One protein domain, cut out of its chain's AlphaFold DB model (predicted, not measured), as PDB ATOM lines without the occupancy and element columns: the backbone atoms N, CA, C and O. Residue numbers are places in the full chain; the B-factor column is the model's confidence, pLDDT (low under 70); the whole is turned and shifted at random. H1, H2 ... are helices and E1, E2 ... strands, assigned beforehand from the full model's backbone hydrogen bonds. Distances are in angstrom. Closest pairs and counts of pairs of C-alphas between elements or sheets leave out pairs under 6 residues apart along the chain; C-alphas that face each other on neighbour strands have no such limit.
ATOM      1  N   ARG A  41     228.477 187.302 190.060       69.12
ATOM      2  CA  ARG A  41     227.991 188.390 190.908       69.12
ATOM      3  C   ARG A  41     228.489 189.700 190.321       69.12
ATOM      4  O   ARG A  41     229.694 189.876 190.153       69.12
ATOM      5  N   VAL A  42     227.555 190.603 190.051       75.69
ATOM      6  CA  VAL A  42     227.859 191.934 189.539       75.69
ATOM      7  C   VAL A  42     227.427 193.019 190.523       75.69
ATOM      8  O   VAL A  42     226.336 192.968 191.092       75.69
ATOM      9  N   THR A  43     228.288 194.008 190.721       80.62
ATOM     10  CA  THR A  43     228.065 195.195 191.541       80.62
ATOM     11  C   THR A  43     227.761 196.372 190.626       80.62
ATOM     12  O   THR A  43     228.619 196.809 189.871       80.62
ATOM     13  N   VAL A  44     226.547 196.912 190.696       83.25
ATOM     14  CA  VAL A  44     226.167 198.091 189.907       83.25
ATOM     15  C   VAL A  44     226.381 199.348 190.747       83.25
ATOM     16  O   VAL A  44     225.787 199.501 191.816       83.25
ATOM     17  N   SER A  45     227.232 200.253 190.275       82.19
ATOM     18  CA  SER A  45     227.615 201.486 190.961       82.19
ATOM     19  C   SER A  45     227.235 202.729 190.151       82.19
ATOM     20  O   SER A  45     226.963 202.659 188.953       82.19
ATOM     21  N   ASN A  46     227.171 203.880 190.829       79.12
ATOM     22  CA  ASN A  46     226.711 205.152 190.259       79.12
ATOM     23  C   ASN A  46     225.262 205.120 189.729       79.12
ATOM     24  O   ASN A  46     224.949 205.735 188.716       79.12
ATOM     25  N   VAL A  47     224.364 204.410 190.422       83.00
ATOM     26  CA  VAL A  47     222.934 204.354 190.082       83.00
ATOM     27  C   VAL A  47     222.172 205.451 190.837       83.00
ATOM     28  O   VAL A  47     222.040 205.359 192.061       83.00
ATOM     29  N   PRO A  48     221.650 206.489 190.156       79.50
ATOM     30  CA  PRO A  48     220.783 207.467 190.794       79.50
ATOM     31  C   PRO A  48     219.573 206.847 191.520       79.50
ATOM     32  O   PRO A  48     218.959 205.911 191.011       79.50
ATOM     33  N   PRO A  49     219.147 207.410 192.669       77.56
ATOM     34  CA  PRO A  49     218.114 206.821 193.533       77.56
ATOM     35  C   PRO A  49     216.710 206.762 192.908       77.56
ATOM     36  O   PRO A  49     215.836 206.080 193.434       77.56
ATOM     37  N   PHE A  50     216.482 207.473 191.802       81.69
ATOM     38  CA  PHE A  50     215.227 207.453 191.045       81.69
ATOM     39  C   PHE A  50     215.182 206.364 189.961       81.69
ATOM     40  O   PHE A  50     214.121 206.132 189.381       81.69
ATOM     41  N   ILE A  51     216.300 205.686 189.675       82.88
ATOM     42  CA  ILE A  51     216.320 204.566 188.732       82.88
ATOM     43  C   ILE A  51     215.661 203.350 189.392       82.88
ATOM     44  O   ILE A  51     216.027 202.928 190.493       82.88
ATOM     45  N   ARG A  52     214.661 202.793 188.703       84.31
ATOM     46  CA  ARG A  52     213.911 201.619 189.153       84.31
ATOM     47  C   ARG A  52     214.564 200.317 188.693       84.31
ATOM     48  O   ARG A  52     215.275 200.288 187.687       84.31
ATOM     49  N   ASP A  53     214.273 199.237 189.409       84.75
ATOM     50  CA  ASP A  53     214.920 197.937 189.202       84.75
ATOM     51  C   ASP A  53     214.538 197.320 187.861       84.75
ATOM     52  O   ASP A  53     215.349 196.618 187.267       84.75
ATOM     53  N   GLU A  54     213.360 197.640 187.322       85.62
ATOM     54  CA  GLU A  54     212.938 197.160 186.003       85.62
ATOM     55  C   GLU A  54     213.825 197.715 184.884       85.62
ATOM     56  O   GLU A  54     214.090 197.021 183.903       85.62
ATOM     57  N   MET A  55     214.307 198.956 185.030       82.69
ATOM     58  CA  MET A  55     215.203 199.581 184.053       82.69
ATOM     59  C   MET A  55     216.595 198.955 184.110       82.69
ATOM     60  O   MET A  55     217.163 198.631 183.072       82.69
ATOM     61  N   LEU A  56     217.112 198.735 185.321       83.94
ATOM     62  CA  LEU A  56     218.392 198.056 185.523       83.94
ATOM     63  C   LEU A  56     218.333 196.616 185.020       83.94
ATOM     64  O   LEU A  56     219.220 196.181 184.301       83.94
ATOM     65  N   THR A  57     217.260 195.896 185.342       84.38
ATOM     66  CA  THR A  57     217.065 194.509 184.911       84.38
ATOM     67  C   THR A  57     216.986 194.418 183.394       84.38
ATOM     68  O   THR A  57     217.605 193.530 182.825       84.38
ATOM     69  N   ARG A  58     216.281 195.341 182.722       84.06
ATOM     70  CA  ARG A  58     216.204 195.378 181.254       84.06
ATOM     71  C   ARG A  58     217.581 195.533 180.614       84.06
ATOM     72  O   ARG A  58     217.875 194.818 179.663       84.06
ATOM     73  N   GLU A  59     218.404 196.436 181.137       80.69
ATOM     74  CA  GLU A  59     219.725 196.715 180.569       80.69
ATOM     75  C   GLU A  59     220.737 195.603 180.886       80.69
ATOM     76  O   GLU A  59     221.473 195.148 180.011       80.69
ATOM     77  N   LEU A  60     220.701 195.064 182.108       81.31
ATOM     78  CA  LEU A  60     221.496 193.896 182.497       81.31
ATOM     79  C   LEU A  60     221.091 192.643 181.710       81.31
ATOM     80  O   LEU A  60     221.954 191.855 181.340       81.31
ATOM     81  N   SER A  61     219.802 192.498 181.381       82.56
ATOM     82  CA  SER A  61     219.291 191.367 180.594       82.56
ATOM     83  C   SER A  61     219.838 191.323 179.167       82.56
ATOM     84  O   SER A  61     219.837 190.258 178.557       82.56
ATOM     85  N   ARG A  62     220.332 192.449 178.631       77.88
ATOM     86  CA  ARG A  62     221.029 192.473 177.333       77.88
ATOM     87  C   ARG A  62     222.385 191.772 177.384       77.88
ATOM     88  O   ARG A  62     222.857 191.317 176.352       77.88
ATOM     89  N   HIS A  63     222.988 191.697 178.569       69.06
ATOM     90  CA  HIS A  63     224.338 191.181 178.792       69.06
ATOM     91  C   HIS A  63     224.336 189.790 179.448       69.06
ATOM     92  O   HIS A  63     225.375 189.146 179.543       69.06
ATOM     93  N   GLY A  64     223.180 189.312 179.914       71.69
ATOM     94  CA  GLY A  64     223.042 187.989 180.508       71.69
ATOM     95  C   GLY A  64     221.728 187.815 181.256       71.69
ATOM     96  O   GLY A  64     220.995 188.762 181.512       71.69
ATOM     97  N   MET A  65     221.409 186.581 181.634       69.69
ATOM     98  CA  MET A  65     220.176 186.297 182.365       69.69
ATOM     99  C   MET A  65     220.298 186.756 183.826       69.69
ATOM    100  O   MET A  65     221.131 186.251 184.578       69.69
ATOM    101  N   VAL A  66     219.447 187.690 184.255       75.62
ATOM    102  CA  VAL A  66     219.389 188.115 185.662       75.62
ATOM    103  C   VAL A  66     218.671 187.040 186.481       75.62
ATOM    104  O   VAL A  66     217.448 186.936 186.469       75.62
ATOM    105  N   VAL A  67     219.446 186.225 187.198       73.75
ATOM    106  CA  VAL A  67     218.948 185.067 187.966       73.75
ATOM    107  C   VAL A  67     218.633 185.372 189.437       73.75
ATOM    108  O   VAL A  67     218.187 184.488 190.166       73.75
ATOM    109  N   SER A  68     218.866 186.606 189.907       74.06
ATOM    110  CA  SER A  68     218.625 186.996 191.306       74.06
ATOM    111  C   SER A  68     218.071 188.422 191.457       74.06
ATOM    112  O   SER A  68     218.326 189.265 190.596       74.06
ATOM    113  N   PRO A  69     217.325 188.718 192.543       74.56
ATOM    114  CA  PRO A  69     216.845 190.069 192.835       74.56
ATOM    115  C   PRO A  69     217.987 191.070 193.074       74.56
ATOM    116  O   PRO A  69     218.982 190.744 193.723       74.56
ATOM    117  N   ILE A  70     217.813 192.316 192.615       80.75
ATOM    118  CA  ILE A  70     218.776 193.408 192.827       80.75
ATOM    119  C   ILE A  70     218.678 193.909 194.274       80.75
ATOM    120  O   ILE A  70     217.627 194.367 194.718       80.75
ATOM    121  N   ASN A  71     219.791 193.867 195.009       76.62
ATOM    122  CA  ASN A  71     219.875 194.400 196.369       76.62
ATOM    123  C   ASN A  71     220.508 195.795 196.361       76.62
ATOM    124  O   ASN A  71     221.664 195.957 195.971       76.62
ATOM    125  N   ASP A  85     239.366 197.337 187.471       40.38
ATOM    126  CA  ASP A  85     239.043 196.090 186.784       40.38
ATOM    127  C   ASP A  85     237.744 196.361 186.004       40.38
ATOM    128  O   ASP A  85     236.669 196.546 186.583       40.38
ATOM    129  N   LEU A  86     237.886 196.542 184.686       43.25
ATOM    130  CA  LEU A  86     236.826 196.951 183.762       43.25
ATOM    131  C   LEU A  86     235.698 195.933 183.737       43.25
ATOM    132  O   LEU A  86     235.888 194.758 183.444       43.25
ATOM    133  N   ASN A  87     234.499 196.438 183.962       54.00
ATOM    134  CA  ASN A  87     233.271 195.720 183.728       54.00
ATOM    135  C   ASN A  87     232.220 196.747 183.286       54.00
ATOM    136  O   ASN A  87     232.270 197.925 183.646       54.00
ATOM    137  N   VAL A  88     231.355 196.279 182.394       61.78
ATOM    138  CA  VAL A  88     230.494 197.025 181.468       61.78
ATOM    139  C   VAL A  88     230.017 198.397 181.971       61.78
ATOM    140  O   VAL A  88     229.402 198.524 183.033       61.78
ATOM    141  N   VAL A  89     230.233 199.423 181.144       69.38
ATOM    142  CA  VAL A  89     229.665 200.765 181.319       69.38
ATOM    143  C   VAL A  89     228.510 200.929 180.342       69.38
ATOM    144  O   VAL A  89     228.717 200.844 179.137       69.38
ATOM    145  N   PHE A  90     227.303 201.203 180.835       73.81
ATOM    146  CA  PHE A  90     226.169 201.492 179.955       73.81
ATOM    147  C   PHE A  90     225.467 202.801 180.315       73.81
ATOM    148  O   PHE A  90     225.457 203.251 181.465       73.81
ATOM    149  N   LYS A  91     224.888 203.430 179.285       74.62
ATOM    150  CA  LYS A  91     224.169 204.704 179.373       74.62
ATOM    151  C   LYS A  91     222.676 204.433 179.529       74.62
ATOM    152  O   LYS A  91     222.018 203.979 178.598       74.62
ATOM    153  N   LEU A  92     222.125 204.743 180.698       77.81
ATOM    154  CA  LEU A  92     220.692 204.654 180.944       77.81
ATOM    155  C   LEU A  92     220.029 205.990 180.598       77.81
ATOM    156  O   LEU A  92     220.261 206.996 181.271       77.81
ATOM    157  N   ARG A  93     219.187 206.008 179.562       74.44
ATOM    158  CA  ARG A  93     218.447 207.213 179.171       74.44
ATOM    159  C   ARG A  93     217.182 207.360 180.016       74.44
ATOM    160  O   ARG A  93     216.265 206.547 179.908       74.44
ATOM    161  N   VAL A  94     217.118 208.400 180.846       74.69
ATOM    162  CA  VAL A  94     215.953 208.717 181.693       74.69
ATOM    163  C   VAL A  94     215.601 210.194 181.514       74.69
ATOM    164  O   VAL A  94     216.453 211.059 181.690       74.69
ATOM    165  N   ASP A  95     214.359 210.482 181.110       75.31
ATOM    166  CA  ASP A  95     213.830 211.842 180.887       75.31
ATOM    167  C   ASP A  95     214.693 212.737 179.970       75.31
ATOM    168  O   ASP A  95     214.768 213.953 180.137       75.31
ATOM    169  N   GLY A  96     215.357 212.126 178.982       73.88
ATOM    170  CA  GLY A  96     216.223 212.823 178.023       73.88
ATOM    171  C   GLY A  96     217.649 213.093 178.515       73.88
ATOM    172  O   GLY A  96     218.409 213.746 177.803       73.88
ATOM    173  N   PHE A  97     218.021 212.580 179.689       68.81
ATOM    174  CA  PHE A  97     219.379 212.618 180.227       68.81
ATOM    175  C   PHE A  97     220.015 211.227 180.182       68.81
ATOM    176  O   PHE A  97     219.356 210.231 180.485       68.81
ATOM    177  N   ASP A  98     221.302 211.172 179.839       77.38
ATOM    178  CA  ASP A  98     222.081 209.934 179.819       77.38
ATOM    179  C   ASP A  98     222.831 209.770 181.144       77.38
ATOM    180  O   ASP A  98     223.658 210.605 181.522       77.38
ATOM    181  N   TYR A  99     222.534 208.691 181.864       77.81
ATOM    182  CA  TYR A  99     223.200 208.336 183.113       77.81
ATOM    183  C   TYR A  99     224.204 207.220 182.867       77.81
ATOM    184  O   TYR A  99     223.833 206.137 182.425       77.81
ATOM    185  N   VAL A 100     225.472 207.477 183.177       77.25
ATOM    186  CA  VAL A 100     226.538 206.475 183.077       77.25
ATOM    187  C   VAL A 100     226.524 205.613 184.335       77.25
ATOM    188  O   VAL A 100     226.745 206.117 185.438       77.25
ATOM    189  N   VAL A 101     226.258 204.323 184.165       80.81
ATOM    190  CA  VAL A 101     226.238 203.330 185.240       80.81
ATOM    191  C   VAL A 101     227.380 202.345 185.008       80.81
ATOM    192  O   VAL A 101     227.604 201.918 183.877       80.81
ATOM    193  N   PHE A 102     228.099 201.994 186.076       78.56
ATOM    194  CA  PHE A 102     229.229 201.067 186.013       78.56
ATOM    195  C   PHE A 102     228.824 199.741 186.648       78.56
ATOM    196  O   PHE A 102     228.401 199.716 187.806       78.56
ATOM    197  N   VAL A 103     228.963 198.645 185.916       79.44
ATOM    198  CA  VAL A 103     228.766 197.289 186.435       79.44
ATOM    199  C   VAL A 103     230.134 196.704 186.734       79.44
ATOM    200  O   VAL A 103     231.020 196.857 185.919       79.44
ATOM    201  N   ASN A 104     230.334 196.041 187.872       73.00
ATOM    202  CA  ASN A 104     231.578 195.342 188.181       73.00
ATOM    203  C   ASN A 104     231.346 193.860 188.467       73.00
ATOM    204  O   ASN A 104     230.629 193.547 189.407       73.00
ATOM    205  N   SER A 105     231.899 192.950 187.665       64.56
ATOM    206  CA  SER A 105     231.977 191.533 188.006       64.56
ATOM    207  C   SER A 105     233.142 191.325 188.965       64.56
ATOM    208  O   SER A 105     234.286 191.640 188.657       64.56
ATOM    209  N   ASP A 106     232.853 190.808 190.158       60.44
ATOM    210  CA  ASP A 106     233.873 190.573 191.180       60.44
ATOM    211  C   ASP A 106     234.725 189.332 190.813       60.44
ATOM    212  O   ASP A 106     234.749 188.347 191.556       60.44
ATOM    213  N   SER A 107     235.399 189.309 189.657       56.28
ATOM    214  CA  SER A 107     236.368 188.258 189.345       56.28
ATOM    215  C   SER A 107     237.679 188.558 190.078       56.28
ATOM    216  O   SER A 107     238.636 189.109 189.546       56.28
ATOM    217  N   THR A 108     237.756 188.201 191.367       55.47
ATOM    218  CA  THR A 108     239.041 188.248 192.080       55.47
ATOM    219  C   THR A 108     240.008 187.273 191.409       55.47
ATOM    220  O   THR A 108     239.914 186.057 191.617       55.47
ATOM    221  N   LYS A 109     240.923 187.804 190.595       62.75
ATOM    222  CA  LYS A 109     242.034 187.058 190.001       62.75
ATOM    223  C   LYS A 109     242.970 186.597 191.114       62.75
ATOM    224  O   LYS A 109     243.327 187.352 192.020       62.75
ATOM    225  N   CYS A 110     243.372 185.333 191.073       66.88
ATOM    226  CA  CYS A 110     244.346 184.803 192.010       66.88
ATOM    227  C   CYS A 110     245.695 185.498 191.788       66.88
ATOM    228  O   CYS A 110     246.354 185.250 190.783       66.88
ATOM    229  N   TYR A 111     246.176 186.279 192.761       64.75
ATOM    230  CA  TYR A 111     247.486 186.955 192.683       64.75
ATOM    231  C   TYR A 111     248.694 186.004 192.595       64.75
ATOM    232  O   TYR A 111     249.834 186.455 192.624       64.75
ATOM    233  N   ARG A 112     248.475 184.683 192.575       68.56
ATOM    234  CA  ARG A 112     249.527 183.678 192.394       68.56
ATOM    235  C   ARG A 112     249.556 183.093 190.984       68.56
ATOM    236  O   ARG A 112     250.636 182.979 190.431       68.56
ATOM    237  N   CYS A 113     248.413 182.673 190.443       75.19
ATOM    238  CA  CYS A 113     248.354 181.961 189.158       75.19
ATOM    239  C   CYS A 113     247.588 182.723 188.068       75.19
ATOM    240  O   CYS A 113     247.393 182.186 186.985       75.19
ATOM    241  N   GLY A 114     247.088 183.928 188.359       61.53
ATOM    242  CA  GLY A 114     246.343 184.764 187.414       61.53
ATOM    243  C   GLY A 114     244.935 184.265 187.070       61.53
ATOM    244  O   GLY A 114     244.167 185.008 186.474       61.53
ATOM    245  N   ARG A 115     244.565 183.040 187.472       61.22
ATOM    246  CA  ARG A 115     243.243 182.457 187.202       61.22
ATOM    247  C   ARG A 115     242.179 182.984 188.160       61.22
ATOM    248  O   ARG A 115     242.440 183.216 189.341       61.22
ATOM    249  N   GLU A 116     240.970 183.142 187.643       68.12
ATOM    250  CA  GLU A 116     239.802 183.626 188.380       68.12
ATOM    251  C   GLU A 116     239.157 182.507 189.224       68.12
ATOM    252  O   GLU A 116     239.444 181.320 189.055       68.12
ATOM    253  N   GLY A 117     238.307 182.878 190.188       63.06
ATOM    254  CA  GLY A 117     237.521 181.928 190.991       63.06
ATOM    255  C   GLY A 117     238.136 181.487 192.329       63.06
ATOM    256  O   GLY A 117     237.511 180.710 193.050       63.06
ATOM    257  N   HIS A 118     239.325 181.972 192.708       73.69
ATOM    258  CA  HIS A 118     239.925 181.723 194.028       73.69
ATOM    259  C   HIS A 118     240.972 182.787 194.412       73.69
ATOM    260  O   HIS A 118     241.607 183.397 193.560       73.69
ATOM    261  N   LEU A 119     241.210 182.981 195.714       71.94
ATOM    262  CA  LEU A 119     242.269 183.866 196.227       71.94
ATOM    263  C   LEU A 119     243.602 183.109 196.361       71.94
ATOM    264  O   LEU A 119     243.612 181.900 196.586       71.94
TER     265      LEU A 119
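What this domain is: This is residues 41 to 71 and 85 to 119 of the 447 residues of the protein "CCHC-type domain-containing protein" of Gasterosteus aculeatus (UniProt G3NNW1). A narrow antiparallel sheet of three strands is built on the long strand E3, which pairs with E2 in a hairpin over its first part and with E1 over its last part, while the short helix H1 crosses one face. Beyond the end of E3, residues 106 to 119 form a tail with no named element, and the length runs from the hairpin's turn at Asp 95 to Arg 112 in this tail. The printed part has 66 residues, with E1, H1, E2 and E3 along the chain; the class is mixed, helices and strands, with under half of the residues in named elements. The whole is loose, with a radius of gyration of the C-alphas of 14.0 A and spans of 47 by 22 by 20 A.

Where its parts are: E3 is residues 97 to 105, 25.8 A long, and ends at C-alpha 105 (231.977, 191.533, 188.006). E2 is residues 89 to 94, 15.9 A long. E1 is residues 42 to 45, 9.7 A long, from C-alpha 42 (227.859, 191.934, 189.539). H1 is residues 53 to 61, 11.7 A long, from C-alpha 53 (214.920, 197.937, 189.202).

How they stand to each other: The sheet order is E1, E3, E2. E3 and E2 form a hairpin, antiparallel at 146 degrees, with N 92 and O 99 2.8 A apart, within hydrogen-bond range. E3 and E1 are antiparallel at 144 degrees, with N 43 and O 104 at 2.7 A. The edge strands E1 and E2 are apart. H1 is on the sheet at a height of 7.6 A; only just over E3, with 3 of its C-alphas, it runs across the strands, at 64 degrees to E3 on the local plane. H1 and E2 are near each other, with 8 pairs of C-alphas within 10 A. In H1 every O i to N i+4 pair is within hydrogen-bond range.

The domain as a whole: The C-alphas of Asp 95 and Arg 112, the two farthest apart, are 46.9 A apart. Residues 72 to 84, in the link across the cut from H1 to E2, are not printed; C-alphas 71 and 85 are 21.5 A apart. The E2 to E3 link is tight and the E1 to H1 link short. The mean pLDDT of the printed part is 73.2, and residues 85 to 89 and 105 to 112 are among those under 70.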